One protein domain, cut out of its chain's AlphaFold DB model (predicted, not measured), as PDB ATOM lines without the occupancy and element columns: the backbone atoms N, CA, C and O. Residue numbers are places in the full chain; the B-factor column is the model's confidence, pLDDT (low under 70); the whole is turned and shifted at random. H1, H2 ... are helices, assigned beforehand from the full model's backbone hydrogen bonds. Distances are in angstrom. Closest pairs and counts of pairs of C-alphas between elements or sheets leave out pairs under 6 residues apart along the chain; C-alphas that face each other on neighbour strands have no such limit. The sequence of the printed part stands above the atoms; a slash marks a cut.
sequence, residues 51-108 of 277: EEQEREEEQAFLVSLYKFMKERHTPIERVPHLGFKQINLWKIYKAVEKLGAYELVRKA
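What this domain is: This is residues 51 to 108 of the 277 residues of the protein "cDNA FLJ55425, highly similar to Homo sapiens AT rich interactive domain 5A (MRF1-like) (ARID5A), transcript variant 1, mRNA" of Homo sapiens (UniProt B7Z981). Starting at residue 51, you meet one long helix, H1; the short H2 meets its middle and runs off crosswise, and the shorter H3 follows at H2's far end. Residues 72 to 88 make a wide loop from H1 to H2. The 58 printed residues hold three named helices, in the order H1, H2, H3, and no named strand: all helix. The whole is loose, radius of gyration of the C-alphas 12.9 A, spanning 31 by 30 by 26 A.

How they stand to each other: H1, residues 51 to 71, touches H2, residues 89 to 98, with its residues 58 to 62 alone, about perpendicular at 79 degrees; look at the closest C-alphas, Glu 58 and Trp 90, 5.7 A apart. H2 and H3, residues 102 to 107, are close but not clearly touching: the closest C-alphas, Val 96 and Tyr 102, are 6.2 A apart. H1 and H3 are apart. In H1, H2 and H3 every O i to N i+4 pair is within hydrogen-bond range.

Where its parts are: Find C-alpha 51 at (338.183, 357.197, 288.947); H1 runs 30.4 A from there. H2 measures 14.3 A; H3, 8.7 A, ends at C-alpha 107, (358.456, 333.627, 283.343).

The domain as a whole: The printed part has no cut. The link from H1 to H2 is long; residue 108 is under pLDDT 70.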
ATOM      1  N   GLU A  51     338.734 357.950 290.079       77.06
ATOM      2  CA  GLU A  51     338.183 357.197 288.947       77.06
ATOM      3  C   GLU A  51     338.093 358.032 287.661       77.06
ATOM      4  O   GLU A  51     338.300 357.510 286.562       77.06
ATOM      5  N   GLU A  52     337.762 359.320 287.773       82.12
ATOM      6  CA  GLU A  52     337.744 360.237 286.631       82.12
ATOM      7  C   GLU A  52     339.161 360.469 286.094       82.12
ATOM      8  O   GLU A  52     339.393 360.360 284.888       82.12
ATOM      9  N   GLN A  53     340.129 360.657 286.991       82.75
ATOM     10  CA  GLN A  53     341.537 360.794 286.630       82.75
ATOM     11  C   GLN A  53     342.098 359.524 285.965       82.75
ATOM     12  O   GLN A  53     342.776 359.616 284.943       82.75
ATOM     13  N   GLU A  54     341.749 358.327 286.452       87.50
ATOM     14  CA  GLU A  54     342.170 357.064 285.826       87.50
ATOM     15  C   GLU A  54     341.604 356.910 284.401       87.50
ATOM     16  O   GLU A  54     342.289 356.395 283.514       87.50
ATOM     17  N   ARG A  55     340.377 357.387 284.143       87.94
ATOM     18  CA  ARG A  55     339.777 357.376 282.795       87.94
ATOM     19  C   ARG A  55     340.494 358.325 281.840       87.94
ATOM     20  O   ARG A  55     340.694 357.970 280.676       87.94
ATOM     21  N   GLU A  56     340.877 359.510 282.308       91.75
ATOM     22  CA  GLU A  56     341.659 360.460 281.513       91.75
ATOM     23  C   GLU A  56     343.041 359.892 281.166       91.75
ATOM     24  O   GLU A  56     343.464 359.940 280.007       91.75
ATOM     25  N   GLU A  57     343.720 359.283 282.142       91.44
ATOM     26  CA  GLU A  57     345.008 358.613 281.945       91.44
ATOM     27  C   GLU A  57     344.901 357.430 280.976       91.44
ATOM     28  O   GLU A  57     345.730 357.290 280.072       91.44
ATOM     29  N   GLU A  58     343.850 356.613 281.101       92.12
ATOM     30  CA  GLU A  58     343.564 355.515 280.177       92.12
ATOM     31  C   GLU A  58     343.420 356.030 278.741       92.12
ATOM     32  O   GLU A  58     344.013 355.481 277.805       92.12
ATOM     33  N   GLN A  59     342.658 357.106 278.549       92.19
ATOM     34  CA  GLN A  59     342.427 357.662 277.223       92.19
ATOM     35  C   GLN A  59     343.711 358.256 276.628       92.19
ATOM     36  O   GLN A  59     344.008 358.022 275.452       92.19
ATOM     37  N   ALA A  60     344.510 358.959 277.434       94.62
ATOM     38  CA  ALA A  60     345.811 359.481 277.019       94.62
ATOM     39  C   ALA A  60     346.782 358.354 276.625       94.62
ATOM     40  O   ALA A  60     347.447 358.433 275.584       94.62
ATOM     41  N   PHE A  61     346.818 357.270 277.405       94.56
ATOM     42  CA  PHE A  61     347.616 356.084 277.108       94.56
ATOM     43  C   PHE A  61     347.210 355.443 275.778       94.56
ATOM     44  O   PHE A  61     348.072 355.169 274.942       94.56
ATOM     45  N   LEU A  62     345.910 355.248 275.541       92.19
ATOM     46  CA  LEU A  62     345.416 354.650 274.300       92.19
ATOM     47  C   LEU A  62     345.784 355.495 273.076       92.19
ATOM     48  O   LEU A  62     346.242 354.949 272.073       92.19
ATOM     49  N   VAL A  63     345.643 356.822 273.152       93.19
ATOM     50  CA  VAL A  63     346.043 357.728 272.062       93.19
ATOM     51  C   VAL A  63     347.541 357.611 271.770       93.19
ATOM     52  O   VAL A  63     347.935 357.482 270.608       93.19
ATOM     53  N   SER A  64     348.372 357.609 272.815       94.44
ATOM     54  CA  SER A  64     349.821 357.424 272.689       94.44
ATOM     55  C   SER A  64     350.168 356.072 272.053       94.44
ATOM     56  O   SER A  64     350.983 356.000 271.132       94.44
ATOM     57  N   LEU A  65     349.477 355.006 272.465       92.94
ATOM     58  CA  LEU A  65     349.658 353.662 271.929       92.94
ATOM     59  C   LEU A  65     349.293 353.587 270.440       92.94
ATOM     60  O   LEU A  65     350.073 353.066 269.643       92.94
ATOM     61  N   TYR A  66     348.149 354.142 270.031       90.75
ATOM     62  CA  TYR A  66     347.759 354.183 268.618       90.75
ATOM     63  C   TYR A  66     348.765 354.959 267.767       90.75
ATOM     64  O   TYR A  66     349.088 354.528 266.658       90.75
ATOM     65  N   LYS A  67     349.301 356.068 268.291       92.62
ATOM     66  CA  LYS A  67     350.369 356.821 267.626       92.62
ATOM     67  C   LYS A  67     351.626 355.962 267.448       92.62
ATOM     68  O   LYS A  67     352.114 355.845 266.327       92.62
ATOM     69  N   PHE A  68     352.094 355.306 268.508       92.94
ATOM     70  CA  PHE A  68     353.265 354.427 268.461       92.94
ATOM     71  C   PHE A  68     353.106 353.285 267.445       92.94
ATOM     72  O   PHE A  68     354.000 353.014 266.646       92.94
ATOM     73  N   MET A  69     351.942 352.633 267.419       92.75
ATOM     74  CA  MET A  69     351.661 351.536 266.485       92.75
ATOM     75  C   MET A  69     351.572 352.006 265.031       92.75
ATOM     76  O   MET A  69     352.022 351.311 264.117       92.75
ATOM     77  N   LYS A  70     351.043 353.214 264.813       89.75
ATOM     78  CA  LYS A  70     351.016 353.857 263.497       89.75
ATOM     79  C   LYS A  70     352.428 354.159 262.990       89.75
ATOM     80  O   LYS A  70     352.710 353.903 261.824       89.75
ATOM     81  N   GLU A  71     353.313 354.644 263.857       91.62
ATOM     82  CA  GLU A  71     354.727 354.891 263.534       91.62
ATOM     83  C   GLU A  71     355.493 353.592 263.228       91.62
ATOM     84  O   GLU A  71     356.394 353.585 262.395       91.62
ATOM     85  N   ARG A  72     355.107 352.470 263.849       92.25
ATOM     86  CA  ARG A  72     355.681 351.134 263.602       92.25
ATOM     87  C   ARG A  72     355.018 350.363 262.452       92.25
ATOM     88  O   ARG A  72     355.298 349.178 262.292       92.25
ATOM     89  N   HIS A  73     354.136 350.997 261.675       81.38
ATOM     90  CA  HIS A  73     353.382 350.379 260.572       81.38
ATOM     91  C   HIS A  73     352.573 349.125 260.959       81.38
ATOM     92  O   HIS A  73     352.299 348.271 260.120       81.38
ATOM     93  N   THR A  74     352.145 349.021 262.219       87.19
ATOM     94  CA  THR A  74     351.305 347.921 262.723       87.19
ATOM     95  C   THR A  74     350.044 348.480 263.389       87.19
ATOM     96  O   THR A  74     349.831 348.281 264.585       87.19
ATOM     97  N   PRO A  75     349.200 349.238 262.655       81.56
ATOM     98  CA  PRO A  75     348.026 349.872 263.238       81.56
ATOM     99  C   PRO A  75     347.050 348.808 263.745       81.56
ATOM    100  O   PRO A  75     346.491 348.030 262.975       81.56
ATOM    101  N   ILE A  76     346.821 348.787 265.054       81.38
ATOM    102  CA  ILE A  76     345.753 347.979 265.633       81.38
ATOM    103  C   ILE A  76     344.449 348.738 265.399       81.38
ATOM    104  O   ILE A  76     344.202 349.759 266.029       81.38
ATOM    105  N   GLU A  77     343.617 348.267 264.473       78.31
ATOM    106  CA  GLU A  77     342.326 348.908 264.189       78.31
ATOM    107  C   GLU A  77     341.335 348.758 265.352       78.31
ATOM    108  O   GLU A  77     340.411 349.560 265.494       78.31
ATOM    109  N   ARG A  78     341.493 347.711 266.177       79.38
ATOM    110  CA  ARG A  78     340.573 347.377 267.272       79.38
ATOM    111  C   ARG A  78     341.290 346.719 268.440       79.38
ATOM    112  O   ARG A  78     342.113 345.828 268.248       79.38
ATOM    113  N   VAL A  79     340.903 347.101 269.655       83.81
ATOM    114  CA  VAL A  79     341.370 346.442 270.880       83.81
ATOM    115  C   VAL A  79     340.895 344.981 270.887       83.81
ATOM    116  O   VAL A  79     339.708 344.738 270.647       83.81
ATOM    117  N   PRO A  80     341.784 344.009 271.155       85.00
ATOM    118  CA  PRO A  80     341.410 342.602 271.182       85.00
ATOM    119  C   PRO A  80     340.389 342.299 272.288       85.00
ATOM    120  O   PRO A  80     340.406 342.883 273.374       85.00
ATOM    121  N   HIS A  81     339.504 341.345 272.005       88.06
ATOM    122  CA  HIS A  81     338.565 340.794 272.978       88.06
ATOM    123  C   HIS A  81     339.144 339.512 273.580       88.06
ATOM    124  O   HIS A  81     339.693 338.681 272.858       88.06
ATOM    125  N   LEU A  82     338.990 339.332 274.893       85.31
ATOM    126  CA  LEU A  82     339.260 338.064 275.566       85.31
ATOM    127  C   LEU A  82     337.918 337.384 275.827       85.31
ATOM    128  O   LEU A  82     337.178 337.761 276.740       85.31
ATOM    129  N   GLY A  83     337.574 336.420 274.972       86.19
ATOM    130  CA  GLY A  83     336.260 335.783 274.978       86.19
ATOM    131  C   GLY A  83     335.153 336.800 274.693       86.19
ATOM    132  O   GLY A  83     335.063 337.334 273.592       86.19
ATOM    133  N   PHE A  84     334.329 337.084 275.700       89.00
ATOM    134  CA  PHE A  84     333.148 337.948 275.581       89.00
ATOM    135  C   PHE A  84     333.379 339.387 276.056       89.00
ATOM    136  O   PHE A  84     332.460 340.203 275.998       89.00
ATOM    137  N   LYS A  85     334.578 339.709 276.560       90.50
ATOM    138  CA  LYS A  85     334.874 341.021 277.144       90.50
ATOM    139  C   LYS A  85     336.023 341.699 276.416       90.50
ATOM    140  O   LYS A  85     337.035 341.076 276.091       90.50
ATOM    141  N   GLN A  86     335.872 342.998 276.181       87.06
ATOM    142  CA  GLN A  86     336.955 343.823 275.669       87.06
ATOM    143  C   GLN A  86     338.049 343.937 276.725       87.06
ATOM    144  O   GLN A  86     337.777 344.188 277.902       87.06
ATOM    145  N   ILE A  87     339.287 343.713 276.301       90.31
ATOM    146  CA  ILE A  87     340.436 343.813 277.188       90.31
ATOM    147  C   ILE A  87     340.752 345.292 277.402       90.31
ATOM    148  O   ILE A  87     340.836 346.050 276.443       90.31
ATOM    149  N   ASN A  88     340.971 345.706 278.647       90.62
ATOM    150  CA  ASN A  88     341.480 347.044 278.936       90.62
ATOM    151  C   ASN A  88     343.017 347.003 278.967       90.62
ATOM    152  O   ASN A  88     343.618 346.432 279.880       90.62
ATOM    153  N   LEU A  89     343.644 347.587 277.942       92.12
ATOM    154  CA  LEU A  89     345.099 347.577 277.762       92.12
ATOM    155  C   LEU A  89     345.829 348.381 278.846       92.12
ATOM    156  O   LEU A  89     346.897 347.961 279.288       92.12
ATOM    157  N   TRP A  90     345.244 349.488 279.309       91.56
ATOM    158  CA  TRP A  90     345.809 350.313 280.378       91.56
ATOM    159  C   TRP A  90     345.905 349.536 281.691       91.56
ATOM    160  O   TRP A  90     346.957 349.500 282.327       91.56
ATOM    161  N   LYS A  91     344.847 348.801 282.046       90.94
ATOM    162  CA  LYS A  91     344.836 347.968 283.259       90.94
ATOM    163  C   LYS A  91     345.883 346.861 283.220       90.94
ATOM    164  O   LYS A  91     346.518 346.592 284.237       90.94
ATOM    165  N   ILE A  92     346.101 346.247 282.056       90.56
ATOM    166  CA  ILE A  92     347.182 345.266 281.887       90.56
ATOM    167  C   ILE A  92     348.539 345.947 282.029       90.56
ATOM    168  O   ILE A  92     349.383 345.441 282.764       90.56
ATOM    169  N   TYR A  93     348.743 347.097 281.384       91.44
ATOM    170  CA  TYR A  93     349.987 347.853 281.497       91.44
ATOM    171  C   TYR A  93     350.311 348.177 282.964       91.44
ATOM    172  O   TYR A  93     351.389 347.826 283.437       91.44
ATOM    173  N   LYS A  94     349.354 348.725 283.725       91.12
ATOM    174  CA  LYS A  94     349.526 349.019 285.157       91.12
ATOM    175  C   LYS A  94     349.755 347.768 285.999       91.12
ATOM    176  O   LYS A  94     350.533 347.812 286.949       91.12
ATOM    177  N   ALA A  95     349.101 346.653 285.681       89.81
ATOM    178  CA  ALA A  95     349.334 345.390 286.377       89.81
ATOM    179  C   ALA A  95     350.764 344.872 286.139       89.81
ATOM    180  O   ALA A  95     351.445 344.494 287.088       89.81
ATOM    181  N   VAL A  96     351.243 344.908 284.894       91.75
ATOM    182  CA  VAL A  96     352.606 344.490 284.528       91.75
ATOM    183  C   VAL A  96     353.654 345.432 285.129       91.75
ATOM    184  O   VAL A  96     354.682 344.965 285.614       91.75
ATOM    185  N   GLU A  97     353.380 346.737 285.145       89.50
ATOM    186  CA  GLU A  97     354.226 347.756 285.772       89.50
ATOM    187  C   GLU A  97     354.383 347.494 287.278       89.50
ATOM    188  O   GLU A  97     355.504 347.472 287.784       89.50
ATOM    189  N   LYS A  98     353.286 347.180 287.984       86.12
ATOM    190  CA  LYS A  98     353.307 346.804 289.412       86.12
ATOM    191  C   LYS A  98     354.052 345.493 289.683       86.12
ATOM    192  O   LYS A  98     354.688 345.362 290.723       86.12
ATOM    193  N   LEU A  99     353.977 344.526 288.765       82.56
ATOM    194  CA  LEU A  99     354.678 343.239 288.867       82.56
ATOM    195  C   LEU A  99     356.173 343.333 288.511       82.56
ATOM    196  O   LEU A  99     356.899 342.352 288.661       82.56
ATOM    197  N   GLY A 100     356.652 344.504 288.084       77.75
ATOM    198  CA  GLY A 100     358.075 344.834 288.057       77.75
ATOM    199  C   GLY A 100     358.852 344.414 286.809       77.75
ATOM    200  O   GLY A 100     360.065 344.590 286.814       77.75
ATOM    201  N   ALA A 101     358.201 343.870 285.769       75.19
ATOM    202  CA  ALA A 101     358.671 343.802 284.372       75.19
ATOM    203  C   ALA A 101     357.872 342.768 283.561       75.19
ATOM    204  O   ALA A 101     357.478 341.717 284.071       75.19
ATOM    205  N   TYR A 102     357.764 342.999 282.249       78.75
ATOM    206  CA  TYR A 102     357.233 342.027 281.281       78.75
ATOM    207  C   TYR A 102     357.894 340.642 281.408       78.75
ATOM    208  O   TYR A 102     357.227 339.609 281.365       78.75
ATOM    209  N   GLU A 103     359.205 340.620 281.653       75.75
ATOM    210  CA  GLU A 103     359.984 339.389 281.782       75.75
ATOM    211  C   GLU A 103     359.581 338.524 282.980       75.75
ATOM    212  O   GLU A 103     359.708 337.301 282.917       75.75
ATOM    213  N   LEU A 104     359.072 339.125 284.057       74.38
ATOM    214  CA  LEU A 104     358.599 338.387 285.230       74.38
ATOM    215  C   LEU A 104     357.224 337.770 284.975       74.38
ATOM    216  O   LEU A 104     356.992 336.615 285.323       74.38
ATOM    217  N   VAL A 105     356.349 338.496 284.278       74.94
ATOM    218  CA  VAL A 105     355.021 338.003 283.881       74.94
ATOM    219  C   VAL A 105     355.132 336.858 282.874       74.94
ATOM    220  O   VAL A 105     354.386 335.890 282.956       74.94
ATOM    221  N   ARG A 106     356.105 336.924 281.960       75.00
ATOM    222  CA  ARG A 106     356.372 335.867 280.975       75.00
ATOM    223  C   ARG A 106     356.976 334.601 281.595       75.00
ATOM    224  O   ARG A 106     356.747 333.507 281.088       75.00
ATOM    225  N   LYS A 107     357.793 334.746 282.645       73.88
ATOM    226  CA  LYS A 107     358.456 333.627 283.343       73.88
ATOM    227  C   LYS A 107     357.596 333.005 284.437       73.88
ATOM    228  O   LYS A 107     357.895 331.892 284.862       73.88
ATOM    229  N   ALA A 108     356.559 333.703 284.897       65.69
ATOM    230  CA  ALA A 108     355.564 333.109 285.767       65.69
ATOM    231  C   ALA A 108     354.921 331.932 285.012       65.69
ATOM    232  O   ALA A 108     354.366 332.148 283.930       65.69
TER     233      ALA A 108